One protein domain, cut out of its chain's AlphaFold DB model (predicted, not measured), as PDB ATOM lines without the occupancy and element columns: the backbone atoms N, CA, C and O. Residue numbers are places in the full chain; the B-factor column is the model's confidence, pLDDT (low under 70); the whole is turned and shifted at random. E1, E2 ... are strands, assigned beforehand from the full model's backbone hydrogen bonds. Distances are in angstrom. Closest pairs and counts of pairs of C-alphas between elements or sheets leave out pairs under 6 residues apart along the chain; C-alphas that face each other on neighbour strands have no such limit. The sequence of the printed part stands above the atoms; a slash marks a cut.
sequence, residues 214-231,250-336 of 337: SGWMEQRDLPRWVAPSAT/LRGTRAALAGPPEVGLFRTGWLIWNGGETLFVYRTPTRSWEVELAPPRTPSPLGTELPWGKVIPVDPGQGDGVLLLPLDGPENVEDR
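Overview. This is residues 214 to 231 and 250 to 336 of the 337 residues of the protein "DUF4126 family protein" of Gemmatimonadales bacterium (UniProt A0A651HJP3). With little regular structure, 40 of 105 printed residues in named elements, the domain is one strongly twisted sheet of six strands, with long unnamed stretches tied to E1 and E5 by short pairings. No helix is named; the class is all strand, and E1 to E6 follow in number, in sheet order E4 E3 E2 E1 E6 E5, all antiparallel. It is compact, radius of gyration of the C-alphas 12.9 A, spanning 36 by 30 by 25 A.

Along the chain. E1, residues 251 to 258, 21.7 A, begins at C-alpha (50.073, 25.922, 42.637) and bends by 59 degrees at 254. E2 is 267 to 274, 21.1 A; E3 277 to 283; E4 288 to 292; E5 309 to 314; E6 321 to 326, ending at C-alpha (49.099, 16.780, 30.374).

Arrangement. E1 to E4 form a meander, each strand the antiparallel neighbour of the one before; N 253 and O 271 of E1 and E2 are 2.8 A apart, within hydrogen-bond range. E6 is E1's other neighbour, N 256 to O 324 2.9 A.

Size, cuts and confidence. Residues 232 to 249 are cut out, a 10.5 A C-alpha gap. E4 to E5 is a long link of 16 residues; 31 printed residues have pLDDT under 70, among them residues 295 to 305 in this link.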
ATOM      1  N   SER A 214      52.758  14.564  41.758       64.94
ATOM      2  CA  SER A 214      51.742  15.563  41.399       64.94
ATOM      3  C   SER A 214      52.315  16.620  40.446       64.94
ATOM      4  O   SER A 214      53.196  17.376  40.855       64.94
ATOM      5  N   GLY A 215      51.811  16.741  39.212       71.38
ATOM      6  CA  GLY A 215      52.257  17.760  38.241       71.38
ATOM      7  C   GLY A 215      51.820  19.187  38.555       71.38
ATOM      8  O   GLY A 215      51.787  20.038  37.660       71.38
ATOM      9  N   TRP A 216      51.499  19.457  39.820       79.19
ATOM     10  CA  TRP A 216      51.460  20.799  40.368       79.19
ATOM     11  C   TRP A 216      52.884  21.344  40.467       79.19
ATOM     12  O   TRP A 216      53.753  20.765  41.113       79.19
ATOM     13  N   MET A 217      53.107  22.491  39.844       82.25
ATOM     14  CA  MET A 217      54.272  23.328  40.088       82.25
ATOM     15  C   MET A 217      53.961  24.299  41.219       82.25
ATOM     16  O   MET A 217      52.862  24.852  41.292       82.25
ATOM     17  N   GLU A 218      54.937  24.512  42.090       81.12
ATOM     18  CA  GLU A 218      54.848  25.500  43.160       81.12
ATOM     19  C   GLU A 218      55.026  26.917  42.608       81.12
ATOM     20  O   GLU A 218      55.629  27.117  41.553       81.12
ATOM     21  N   GLN A 219      54.567  27.920  43.359       79.81
ATOM     22  CA  GLN A 219      54.644  29.340  43.001       79.81
ATOM     23  C   GLN A 219      56.013  29.789  42.466       79.81
ATOM     24  O   GLN A 219      56.073  30.581  41.527       79.81
ATOM     25  N   ARG A 220      57.110  29.271  43.036       77.94
ATOM     26  CA  ARG A 220      58.489  29.589  42.622       77.94
ATOM     27  C   ARG A 220      58.822  29.167  41.189       77.94
ATOM     28  O   ARG A 220      59.659  29.802  40.553       77.94
ATOM     29  N   ASP A 221      58.158  28.128  40.691       82.06
ATOM     30  CA  ASP A 221      58.367  27.561  39.359       82.06
ATOM     31  C   ASP A 221      57.355  28.105  38.335       82.06
ATOM     32  O   ASP A 221      57.483  27.865  37.128       82.06
ATOM     33  N   LEU A 222      56.351  28.861  38.796       82.31
ATOM     34  CA  LEU A 222      55.378  29.504  37.926       82.31
ATOM     35  C   LEU A 222      55.995  30.727  37.230       82.31
ATOM     36  O   LEU A 222      56.778  31.479  37.817       82.31
ATOM     37  N   PRO A 223      55.630  30.992  35.963       82.94
ATOM     38  CA  PRO A 223      56.063  32.202  35.291       82.94
ATOM     39  C   PRO A 223      55.612  33.449  36.052       82.94
ATOM     40  O   PRO A 223      54.462  33.545  36.473       82.94
ATOM     41  N   ARG A 224      56.479  34.465  36.113       81.94
ATOM     42  CA  ARG A 224      56.212  35.729  36.825       81.94
ATOM     43  C   ARG A 224      54.934  36.462  36.406       81.94
ATOM     44  O   ARG A 224      54.501  37.337  37.131       81.94
ATOM     45  N   TRP A 225      54.357  36.154  35.243       81.19
ATOM     46  CA  TRP A 225      53.108  36.761  34.766       81.19
ATOM     47  C   TRP A 225      51.843  36.037  35.251       81.19
ATOM     48  O   TRP A 225      50.755  36.571  35.080       81.19
ATOM     49  N   VAL A 226      51.983  34.841  35.830       77.25
ATOM     50  CA  VAL A 226      50.887  34.024  36.378       77.25
ATOM     51  C   VAL A 226      50.537  34.480  37.800       77.25
ATOM     52  O   VAL A 226      49.369  34.530  38.165       77.25
ATOM     53  N   ALA A 227      51.545  34.882  38.579       61.19
ATOM     54  CA  ALA A 227      51.388  35.356  39.957       61.19
ATOM     55  C   ALA A 227      50.598  36.681  40.130       61.19
ATOM     56  O   ALA A 227      49.835  36.751  41.083       61.19
ATOM     57  N   PRO A 228      50.719  37.704  39.251       53.91
ATOM     58  CA  PRO A 228      50.041  38.995  39.408       53.91
ATOM     59  C   PRO A 228      48.525  38.921  39.178       53.91
ATOM     60  O   PRO A 228      47.763  39.654  39.805       53.91
ATOM     61  N   SER A 229      48.107  38.013  38.294       49.62
ATOM     62  CA  SER A 229      46.707  37.724  37.971       49.62
ATOM     63  C   SER A 229      45.957  37.152  39.175       49.62
ATOM     64  O   SER A 229      44.929  37.668  39.591       49.62
ATOM     65  N   ALA A 230      46.582  36.206  39.878       46.69
ATOM     66  CA  ALA A 230      46.077  35.670  41.140       46.69
ATOM     67  C   ALA A 230      46.304  36.605  42.351       46.69
ATOM     68  O   ALA A 230      46.270  36.134  43.481       46.69
ATOM     69  N   THR A 231      46.596  37.900  42.144       43.97
ATOM     70  CA  THR A 231      46.773  38.899  43.223       43.97
ATOM     71  C   THR A 231      45.838  40.109  43.154       43.97
ATOM     72  O   THR A 231      45.973  41.006  43.977       43.97
ATOM     73  N   LEU A 250      50.251  29.011  46.296       77.38
ATOM     74  CA  LEU A 250      49.799  29.027  44.899       77.38
ATOM     75  C   LEU A 250      50.432  27.858  44.131       77.38
ATOM     76  O   LEU A 250      51.662  27.725  44.100       77.38
ATOM     77  N   ARG A 251      49.609  27.032  43.481       83.88
ATOM     78  CA  ARG A 251      50.073  25.922  42.637       83.88
ATOM     79  C   ARG A 251      49.525  26.073  41.233       83.88
ATOM     80  O   ARG A 251      48.425  26.578  41.049       83.88
ATOM     81  N   GLY A 252      50.275  25.624  40.235       86.56
ATOM     82  CA  GLY A 252      49.800  25.663  38.858       86.56
ATOM     83  C   GLY A 252      50.324  24.528  37.998       86.56
ATOM     84  O   GLY A 252      51.385  23.971  38.256       86.56
ATOM     85  N   THR A 253      49.589  24.187  36.950       89.69
ATOM     86  CA  THR A 253      50.035  23.249  35.922       89.69
ATOM     87  C   THR A 253      49.765  23.816  34.537       89.69
ATOM     88  O   THR A 253      48.906  24.681  34.354       89.69
ATOM     89  N   ARG A 254      50.528  23.378  33.537       91.56
ATOM     90  CA  ARG A 254      50.300  23.815  32.158       91.56
ATOM     91  C   ARG A 254      49.011  23.188  31.651       91.56
ATOM     92  O   ARG A 254      48.830  21.984  31.763       91.56
ATOM     93  N   ALA A 255      48.167  23.998  31.032       92.31
ATOM     94  CA  ALA A 255      46.879  23.556  30.521       92.31
ATOM     95  C   ALA A 255      46.571  24.225  29.182       92.31
ATOM     96  O   ALA A 255      47.201  25.221  28.801       92.31
ATOM     97  N   ALA A 256      45.579  23.702  28.478       92.62
ATOM     98  CA  ALA A 256      44.966  24.377  27.352       92.62
ATOM     99  C   ALA A 256      43.445  24.375  27.488       92.62
ATOM    100  O   ALA A 256      42.881  23.440  28.031       92.62
ATOM    101  N   LEU A 257      42.795  25.415  26.984       90.94
ATOM    102  CA  LEU A 257      41.346  25.565  26.986       90.94
ATOM    103  C   LEU A 257      40.866  25.740  25.544       90.94
ATOM    104  O   LEU A 257      41.429  26.545  24.790       90.94
ATOM    105  N   ALA A 258      39.861  24.968  25.147       89.88
ATOM    106  CA  ALA A 258      39.312  24.942  23.794       89.88
ATOM    107  C   ALA A 258      37.786  25.028  23.834       89.88
ATOM    108  O   ALA A 258      37.172  24.315  24.618       89.88
ATOM    109  N   GLY A 259      37.179  25.865  22.984       84.50
ATOM    110  CA  GLY A 259      35.716  25.939  22.835       84.50
ATOM    111  C   GLY A 259      35.074  27.270  23.244       84.50
ATOM    112  O   GLY A 259      34.389  27.849  22.399       84.50
ATOM    113  N   PRO A 260      35.329  27.805  24.454       82.50
ATOM    114  CA  PRO A 260      34.587  28.945  24.984       82.50
ATOM    115  C   PRO A 260      34.647  30.181  24.075       82.50
ATOM    116  O   PRO A 260      35.739  30.501  23.583       82.50
ATOM    117  N   PRO A 261      33.538  30.927  23.883       77.31
ATOM    118  CA  PRO A 261      33.499  32.095  22.997       77.31
ATOM    119  C   PRO A 261      34.579  33.138  23.320       77.31
ATOM    120  O   PRO A 261      35.256  33.633  22.417       77.31
ATOM    121  N   GLU A 262      34.796  33.412  24.609       77.75
ATOM    122  CA  GLU A 262      35.750  34.415  25.101       77.75
ATOM    123  C   GLU A 262      37.219  34.021  24.860       77.75
ATOM    124  O   GLU A 262      38.083  34.850  24.563       77.75
ATOM    125  N   VAL A 263      37.507  32.724  24.943       79.62
ATOM    126  CA  VAL A 263      38.850  32.141  24.782       79.62
ATOM    127  C   VAL A 263      39.150  31.897  23.296       79.62
ATOM    128  O   VAL A 263      40.301  31.951  22.827       79.62
ATOM    129  N   GLY A 264      38.091  31.682  22.518       83.69
ATOM    130  CA  GLY A 264      38.108  31.248  21.137       83.69
ATOM    131  C   GLY A 264      38.440  29.762  21.008       83.69
ATOM    132  O   GLY A 264      38.401  28.983  21.953       83.69
ATOM    133  N   LEU A 265      38.835  29.362  19.800       86.50
ATOM    134  CA  LEU A 265      38.953  27.942  19.453       86.50
ATOM    135  C   LEU A 265      39.984  27.154  20.276       86.50
ATOM    136  O   LEU A 265      39.806  25.957  20.455       86.50
ATOM    137  N   PHE A 266      41.075  27.795  20.706       90.75
ATOM    138  CA  PHE A 266      42.132  27.158  21.497       90.75
ATOM    139  C   PHE A 266      43.066  28.192  22.128       90.75
ATOM    140  O   PHE A 266      43.542  29.115  21.440       90.75
ATOM    141  N   ARG A 267      43.400  28.021  23.407       92.25
ATOM    142  CA  ARG A 267      44.426  28.793  24.118       92.25
ATOM    143  C   ARG A 267      45.257  27.900  25.020       92.25
ATOM    144  O   ARG A 267      44.733  27.060  25.729       92.25
ATOM    145  N   THR A 268      46.562  28.140  25.022       92.75
ATOM    146  CA  THR A 268      47.498  27.551  25.983       92.75
ATOM    147  C   THR A 268      47.682  28.500  27.159       92.75
ATOM    148  O   THR A 268      47.877  29.700  26.946       92.75
ATOM    149  N   GLY A 269      47.708  27.970  28.373       92.50
ATOM    150  CA  GLY A 269      47.816  28.756  29.592       92.50
ATOM    151  C   GLY A 269      48.308  27.928  30.770       92.50
ATOM    152  O   GLY A 269      49.107  26.995  30.614       92.50
ATOM    153  N   TRP A 270      47.844  28.321  31.945       91.62
ATOM    154  CA  TRP A 270      48.067  27.639  33.206       91.62
ATOM    155  C   TRP A 270      46.740  27.443  33.911       91.62
ATOM    156  O   TRP A 270      45.947  28.373  33.995       91.62
ATOM    157  N   LEU A 271      46.535  26.242  34.428       89.75
ATOM    158  CA  LEU A 271      45.542  25.990  35.453       89.75
ATOM    159  C   LEU A 271      46.191  26.319  36.794       89.75
ATOM    160  O   LEU A 271      47.256  25.779  37.096       89.75
ATOM    161  N   ILE A 272      45.586  27.206  37.566       87.81
ATOM    162  CA  ILE A 272      46.054  27.630  38.880       87.81
ATOM    163  C   ILE A 272      45.062  27.127  39.918       87.81
ATOM    164  O   ILE A 272      43.857  27.208  39.704       87.81
ATOM    165  N   TRP A 273      45.578  26.648  41.043       81.38
ATOM    166  CA  TRP A 273      44.790  26.342  42.226       81.38
ATOM    167  C   TRP A 273      45.254  27.208  43.398       81.38
ATOM    168  O   TRP A 273      46.456  27.275  43.693       81.38
ATOM    169  N   ASN A 274      44.296  27.855  44.064       75.06
ATOM    170  CA  ASN A 274      44.533  28.669  45.250       75.06
ATOM    171  C   ASN A 274      43.474  28.388  46.324       75.06
ATOM    172  O   ASN A 274      42.403  28.981  46.320       75.06
ATOM    173  N   GLY A 275      43.770  27.471  47.249       65.12
ATOM    174  CA  GLY A 275      43.024  27.342  48.507       65.12
ATOM    175  C   GLY A 275      41.527  27.011  48.411       65.12
ATOM    176  O   GLY A 275      40.850  27.123  49.425       65.12
ATOM    177  N   GLY A 276      41.025  26.596  47.246       68.00
ATOM    178  CA  GLY A 276      39.608  26.289  47.019       68.00
ATOM    179  C   GLY A 276      39.132  26.654  45.615       68.00
ATOM    180  O   GLY A 276      38.249  25.987  45.096       68.00
ATOM    181  N   GLU A 277      39.775  27.633  44.976       72.50
ATOM    182  CA  GLU A 277      39.401  28.094  43.637       72.50
ATOM    183  C   GLU A 277      40.370  27.581  42.567       72.50
ATOM    184  O   GLU A 277      41.590  27.502  42.784       72.50
ATOM    185  N   THR A 278      39.812  27.254  41.400       80.00
ATOM    186  CA  THR A 278      40.554  26.793  40.226       80.00
ATOM    187  C   THR A 278      40.345  27.770  39.068       80.00
ATOM    188  O   THR A 278      39.234  27.953  38.579       80.00
ATOM    189  N   LEU A 279      41.429  28.394  38.602       86.69
ATOM    190  CA  LEU A 279      41.392  29.430  37.564       86.69
ATOM    191  C   LEU A 279      42.249  29.024  36.368       86.69
ATOM    192  O   LEU A 279      43.383  28.563  36.526       86.69
ATOM    193  N   PHE A 280      41.754  29.249  35.152       89.12
ATOM    194  CA  PHE A 280      42.571  29.153  33.947       89.12
ATOM    195  C   PHE A 280      43.092  30.532  33.549       89.12
ATOM    196  O   PHE A 280      42.329  31.434  33.213       89.12
ATOM    197  N   VAL A 281      44.413  30.686  33.526       89.56
ATOM    198  CA  VAL A 281      45.070  31.948  33.174       89.56
ATOM    199  C   VAL A 281      45.854  31.787  31.886       89.56
ATOM    200  O   VAL A 281      46.722  30.918  31.748       89.56
ATOM    201  N   TYR A 282      45.586  32.658  30.920       90.38
ATOM    202  CA  TYR A 282      46.298  32.678  29.650       90.38
ATOM    203  C   TYR A 282      46.786  34.079  29.305       90.38
ATOM    204  O   TYR A 282      46.288  35.090  29.789       90.38
ATOM    205  N   ARG A 283      47.798  34.143  28.438       86.75
ATOM    206  CA  ARG A 283      48.420  35.402  28.035       86.75
ATOM    207  C   ARG A 283      48.218  35.661  26.550       86.75
ATOM    208  O   ARG A 283      48.484  34.807  25.704       86.75
ATOM    209  N   THR A 284      47.789  36.874  26.239       84.81
ATOM    210  CA  THR A 284      47.860  37.478  24.905       84.81
ATOM    211  C   THR A 284      49.088  38.393  24.824       84.81
ATOM    212  O   THR A 284      49.663  38.720  25.863       84.81
ATOM    213  N   PRO A 285      49.531  38.827  23.627       81.69
ATOM    214  CA  PRO A 285      50.682  39.727  23.514       81.69
ATOM    215  C   PRO A 285      50.556  41.005  24.360       81.69
ATOM    216  O   PRO A 285      51.568  41.530  24.808       81.69
ATOM    217  N   THR A 286      49.328  41.470  24.602       82.38
ATOM    218  CA  THR A 286      49.038  42.733  25.292       82.38
ATOM    219  C   THR A 286      48.622  42.574  26.753       82.38
ATOM    220  O   THR A 286      48.917  43.456  27.549       82.38
ATOM    221  N   ARG A 287      47.952  41.476  27.131       83.94
ATOM    222  CA  ARG A 287      47.437  41.281  28.499       83.94
ATOM    223  C   ARG A 287      47.315  39.817  28.919       83.94
ATOM    224  O   ARG A 287      47.204  38.929  28.063       83.94
ATOM    225  N   SER A 288      47.309  39.593  30.229       85.56
ATOM    226  CA  SER A 288      46.858  38.343  30.848       85.56
ATOM    227  C   SER A 288      45.336  38.348  30.981       85.56
ATOM    228  O   SER A 288      44.720  39.409  31.046       85.56
ATOM    229  N   TRP A 289      44.755  37.159  30.974       85.25
ATOM    230  CA  TRP A 289      43.327  36.927  31.111       85.25
ATOM    231  C   TRP A 289      43.098  35.770  32.060       85.25
ATOM    232  O   TRP A 289      43.835  34.782  32.011       85.25
ATOM    233  N   GLU A 290      42.047  35.892  32.851       86.06
ATOM    234  CA  GLU A 290      41.596  34.895  33.807       86.06
ATOM    235  C   GLU A 290      40.227  34.398  33.370       86.06
ATOM    236  O   GLU A 290      39.392  35.171  32.904       86.06
ATOM    237  N   VAL A 291      40.047  33.089  33.460       83.69
ATOM    238  CA  VAL A 291      38.801  32.407  33.151       83.69
ATOM    239  C   VAL A 291      38.511  31.502  34.330       83.69
ATOM    240  O   VAL A 291      39.278  30.575  34.613       83.69
ATOM    241  N   GLU A 292      37.427  31.802  35.028       82.31
ATOM    242  CA  GLU A 292      36.908  30.938  36.074       82.31
ATOM    243  C   GLU A 292      36.330  29.677  35.433       82.31
ATOM    244  O   GLU A 292      35.636  29.736  34.412       82.31
ATOM    245  N   LEU A 293      36.701  28.522  35.977       80.88
ATOM    246  CA  LEU A 293      36.224  27.236  35.498       80.88
ATOM    247  C   LEU A 293      35.120  26.777  36.438       80.88
ATOM    248  O   LEU A 293      35.380  26.584  37.620       80.88
ATOM    249  N   ALA A 294      33.916  26.593  35.907       74.06
ATOM    250  CA  ALA A 294      32.822  25.959  36.624       74.06
ATOM    251  C   ALA A 294      32.589  24.547  36.059       74.06
ATOM    252  O   ALA A 294      32.936  24.279  34.892       74.06
ATOM    253  N   PRO A 295      32.002  23.636  36.854       63.62
ATOM    254  CA  PRO A 295      31.687  22.302  36.382       63.62
ATOM    255  C   PRO A 295      30.678  22.410  35.233       63.62
ATOM    256  O   PRO A 295      29.831  23.312  35.220       63.62
ATOM    257  N   PRO A 296      30.767  21.526  34.230       63.00
ATOM    258  CA  PRO A 296      29.922  21.622  33.053       63.00
ATOM    259  C   PRO A 296      28.450  21.443  33.447       63.00
ATOM    260  O   PRO A 296      28.102  20.541  34.210       63.00
ATOM    261  N   ARG A 297      27.558  22.275  32.891       55.47
ATOM    262  CA  ARG A 297      26.103  22.192  33.153       55.47
ATOM    263  C   ARG A 297      25.488  20.869  32.703       55.47
ATOM    264  O   ARG A 297      24.443  20.464  33.208       55.47
ATOM    265  N   THR A 298      26.136  20.209  31.751       55.50
ATOM    266  CA  THR A 298      25.736  18.922  31.194       55.50
ATOM    267  C   THR A 298      26.909  17.950  31.276       55.50
ATOM    268  O   THR A 298      28.011  18.313  30.861       55.50
ATOM    269  N   PRO A 299      26.710  16.714  31.774       53.47
ATOM    270  CA  PRO A 299      27.760  15.707  31.768       53.47
ATOM    271  C   PRO A 299      28.160  15.430  30.320       53.47
ATOM    272  O   PRO A 299      27.386  14.882  29.533       53.47
ATOM    273  N   SER A 300      29.362  15.861  29.951       51.97
ATOM    274  CA  SER A 300      29.908  15.585  28.631       51.97
ATOM    275  C   SER A 300      30.479  14.166  28.622       51.97
ATOM    276  O   SER A 300      31.204  13.800  29.550       51.97
ATOM    277  N   PRO A 301      30.231  13.360  27.576       50.00
ATOM    278  CA  PRO A 301      30.847  12.038  27.438       50.00
ATOM    279  C   PRO A 301      32.385  12.096  27.303       50.00
ATOM    280  O   PRO A 301      33.040  11.058  27.303       50.00
ATOM    281  N   LEU A 302      32.967  13.297  27.192       53.53
ATOM    282  CA  LEU A 302      34.392  13.581  26.997       53.53
ATOM    283  C   LEU A 302      35.234  13.661  28.287       53.53
ATOM    284  O   LEU A 302      36.327  14.218  28.253       53.53
ATOM    285  N   GLY A 303      34.785  13.072  29.400       53.78
ATOM    286  CA  GLY A 303      35.615  12.833  30.595       53.78
ATOM    287  C   GLY A 303      36.595  11.675  30.384       53.78
ATOM    288  O   GLY A 303      36.509  10.645  31.047       53.78
ATOM    289  N   THR A 304      37.447  11.773  29.362       67.25
ATOM    290  CA  THR A 304      38.294  10.663  28.911       67.25
ATOM    291  C   THR A 304      39.755  10.954  29.223       67.25
ATOM    292  O   THR A 304      40.339  11.912  28.707       67.25
ATOM    293  N   GLU A 305      40.384  10.089  30.018       66.62
ATOM    294  CA  GLU A 305      41.839   9.982  30.009       66.62
ATOM    295  C   GLU A 305      42.277   9.527  28.613       66.62
ATOM    296  O   GLU A 305      41.961   8.431  28.149       66.62
ATOM    297  N   LEU A 306      42.985  10.399  27.909       75.06
ATOM    298  CA  LEU A 306      43.619  10.073  26.645       75.06
ATOM    299  C   LEU A 306      45.040   9.580  26.927       75.06
ATOM    300  O   LEU A 306      45.676  10.036  27.878       75.06
ATOM    301  N   PRO A 307      45.620   8.729  26.059       72.69
ATOM    302  CA  PRO A 307      46.979   8.205  26.246       72.69
ATOM    303  C   PRO A 307      48.078   9.286  26.248       72.69
ATOM    304  O   PRO A 307      49.258   8.977  26.381       72.69
ATOM    305  N   TRP A 308      47.710  10.554  26.070       77.75
ATOM    306  CA  TRP A 308      48.599  11.707  26.022       77.75
ATOM    307  C   TRP A 308      48.155  12.878  26.914       77.75
ATOM    308  O   TRP A 308      48.896  13.857  27.013       77.75
ATOM    309  N   GLY A 309      46.992  12.813  27.570       83.81
ATOM    310  CA  GLY A 309      46.508  13.887  28.441       83.81
ATOM    311  C   GLY A 309      45.139  13.609  29.056       83.81
ATOM    312  O   GLY A 309      44.466  12.658  28.675       83.81
ATOM    313  N   LYS A 310      44.714  14.460  29.988       86.19
ATOM    314  CA  LYS A 310      43.371  14.424  30.581       86.19
ATOM    315  C   LYS A 310      42.501  15.496  29.943       86.19
ATOM    316  O   LYS A 310      42.943  16.637  29.793       86.19
ATOM    317  N   VAL A 311      41.290  15.120  29.556       87.38
ATOM    318  CA  VAL A 311      40.307  16.009  28.940       87.38
ATOM    319  C   VAL A 311      39.169  16.202  29.927       87.38
ATOM    320  O   VAL A 311      38.500  15.239  30.281       87.38
ATOM    321  N   ILE A 312      38.987  17.436  30.386       86.06
ATOM    322  CA  ILE A 312      37.999  17.793  31.400       86.06
ATOM    323  C   ILE A 312      36.996  18.758  30.759       86.06
ATOM    324  O   ILE A 312      37.389  19.856  30.350       86.06
ATOM    325  N   PRO A 313      35.718  18.377  30.618       84.81
ATOM    326  CA  PRO A 313      34.678  19.307  30.193       84.81
ATOM    327  C   PRO A 313      34.486  20.407  31.246       84.81
ATOM    328  O   PRO A 313      34.499  20.127  32.440       84.81
ATOM    329  N   VAL A 314      34.320  21.654  30.808       83.50
ATOM    330  CA  VAL A 314      34.166  22.833  31.679       83.50
ATOM    331  C   VAL A 314      33.123  23.790  31.101       83.50
ATOM    332  O   VAL A 314      33.003  23.888  29.882       83.50
ATOM    333  N   ASP A 315      32.409  24.533  31.949       81.19
ATOM    334  CA  ASP A 315      31.556  25.657  31.527       81.19
ATOM    335  C   ASP A 315      32.095  26.970  32.114       81.19
ATOM    336  O   ASP A 315      31.782  27.317  33.251       81.19
ATOM    337  N   PRO A 316      32.924  27.730  31.384       66.25
ATOM    338  CA  PRO A 316      33.371  29.053  31.818       66.25
ATOM    339  C   PRO A 316      32.267  30.117  31.690       66.25
ATOM    340  O   PRO A 316      32.401  31.090  30.948       66.25
ATOM    341  N   GLY A 317      31.143  29.916  32.383       62.56
ATOM    342  CA  GLY A 317      30.044  30.868  32.578       62.56
ATOM    343  C   GLY A 317      29.196  31.217  31.343       62.56
ATOM    344  O   GLY A 317      28.045  31.634  31.499       62.56
ATOM    345  N   GLN A 318      29.725  31.049  30.128       62.41
ATOM    346  CA  GLN A 318      29.121  31.491  28.864       62.41
ATOM    347  C   GLN A 318      29.133  30.428  27.749       62.41
ATOM    348  O   GLN A 318      28.863  30.761  26.590       62.41
ATOM    349  N   GLY A 319      29.421  29.159  28.055       69.00
ATOM    350  CA  GLY A 319      29.274  28.072  27.088       69.00
ATOM    351  C   GLY A 319      30.286  26.949  27.248       69.00
ATOM    352  O   GLY A 319      31.379  27.147  27.771       69.00
ATOM    353  N   ASP A 320      29.925  25.784  26.715       80.00
ATOM    354  CA  ASP A 320      30.693  24.553  26.874       80.00
ATOM    355  C   ASP A 320      32.112  24.664  26.293       80.00
ATOM    356  O   ASP A 320      32.346  25.105  25.159       80.00
ATOM    357  N   GLY A 321      33.078  24.231  27.093       85.88
ATOM    358  CA  GLY A 321      34.485  24.187  26.757       85.88
ATOM    359  C   GLY A 321      35.150  22.911  27.244       85.88
ATOM    360  O   GLY A 321      34.577  22.083  27.949       85.88
ATOM    361  N   VAL A 322      36.407  22.757  26.847       88.50
ATOM    362  CA  VAL A 322      37.224  21.605  27.202       88.50
ATOM    363  C   VAL A 322      38.583  22.078  27.687       88.50
ATOM    364  O   VAL A 322      39.331  22.738  26.957       88.50
ATOM    365  N   LEU A 323      38.900  21.719  28.926       89.38
ATOM    366  CA  LEU A 323      40.208  21.880  29.530       89.38
ATOM    367  C   LEU A 323      41.049  20.636  29.233       89.38
ATOM    368  O   LEU A 323      40.683  19.510  29.552       89.38
ATOM    369  N   LEU A 324      42.207  20.849  28.628       90.75
ATOM    370  CA  LEU A 324      43.182  19.820  28.330       90.75
ATOM    371  C   LEU A 324      44.392  19.956  29.255       90.75
ATOM    372  O   LEU A 324      45.074  20.987  29.266       90.75
ATOM    373  N   LEU A 325      44.699  18.876  29.966       88.81
ATOM    374  CA  LEU A 325      45.845  18.753  30.858       88.81
ATOM    375  C   LEU A 325      46.825  17.688  30.349       88.81
ATOM    376  O   LEU A 325      46.413  16.703  29.735       88.81
ATOM    377  N   PRO A 326      48.135  17.851  30.593       86.94
ATOM    378  CA  PRO A 326      49.099  16.780  30.374       86.94
ATOM    379  C   PRO A 326      48.859  15.616  31.354       86.94
ATOM    380  O   PRO A 326      48.213  15.789  32.385       86.94
ATOM    381  N   LEU A 327      49.391  14.426  31.048       83.25
ATOM    382  CA  LEU A 327      49.210  13.222  31.881       83.25
ATOM    383  C   LEU A 327      49.835  13.312  33.277       83.25
ATOM    384  O   LEU A 327      49.330  12.687  34.204       83.25
ATOM    385  N   ASP A 328      50.909  14.086  33.444       79.31
ATOM    386  CA  ASP A 328      51.449  14.392  34.773       79.31
ATOM    387  C   ASP A 328      50.559  15.376  35.546       79.31
ATOM    388  O   ASP A 328      50.824  15.650  36.712       79.31
ATOM    389  N   GLY A 329      49.502  15.899  34.920       69.19
ATOM    390  CA  GLY A 329      48.538  16.796  35.528       69.19
ATOM    391  C   GLY A 329      47.915  16.220  36.807       69.19
ATOM    392  O   GLY A 329      47.817  15.003  36.981       69.19
ATOM    393  N   PRO A 330      47.497  17.099  37.724       69.12
ATOM    394  CA  PRO A 330      47.070  16.691  39.047       69.12
ATOM    395  C   PRO A 330      45.865  15.752  39.028       69.12
ATOM    396  O   PRO A 330      44.941  15.896  38.229       69.12
ATOM    397  N   GLU A 331      45.902  14.763  39.915       65.00
ATOM    398  CA  GLU A 331      44.764  13.896  40.205       65.00
ATOM    399  C   GLU A 331      43.708  14.720  40.960       65.00
ATOM    400  O   GLU A 331      44.057  15.596  41.759       65.00
ATOM    401  N   ASN A 332      42.427  14.479  40.670       65.06
ATOM    402  CA  ASN A 332      41.275  15.134  41.307       65.06
ATOM    403  C   ASN A 332      41.097  16.622  40.958       65.06
ATOM    404  O   ASN A 332      40.644  17.406  41.788       65.06
ATOM    405  N   VAL A 333      41.474  17.047  39.746       65.94
ATOM    406  CA  VAL A 333      41.082  18.383  39.251       65.94
ATOM    407  C   VAL A 333      39.566  18.475  39.085       65.94
ATOM    408  O   VAL A 333      39.005  19.520  39.372       65.94
ATOM    409  N   GLU A 334      38.918  17.381  38.685       64.75
ATOM    410  CA  GLU A 334      37.459  17.298  38.540       64.75
ATOM    411  C   GLU A 334      36.733  17.558  39.866       64.75
ATOM    412  O   GLU A 334      35.753  18.282  39.878       64.75
ATOM    413  N   ASP A 335      37.268  17.079  40.993       63.31
ATOM    414  CA  ASP A 335      36.695  17.334  42.325       63.31
ATOM    415  C   ASP A 335      36.880  18.791  42.802       63.31
ATOM    416  O   ASP A 335      36.403  19.168  43.873       63.31
ATOM    417  N   ARG A 336      37.658  19.591  42.062       63.06
ATOM    418  CA  ARG A 336      38.068  20.961  42.418       63.06
ATOM    419  C   ARG A 336      37.571  22.017  41.429       63.06
ATOM    420  O   ARG A 336      37.905  23.191  41.614       63.06
TER     421      ARG A 336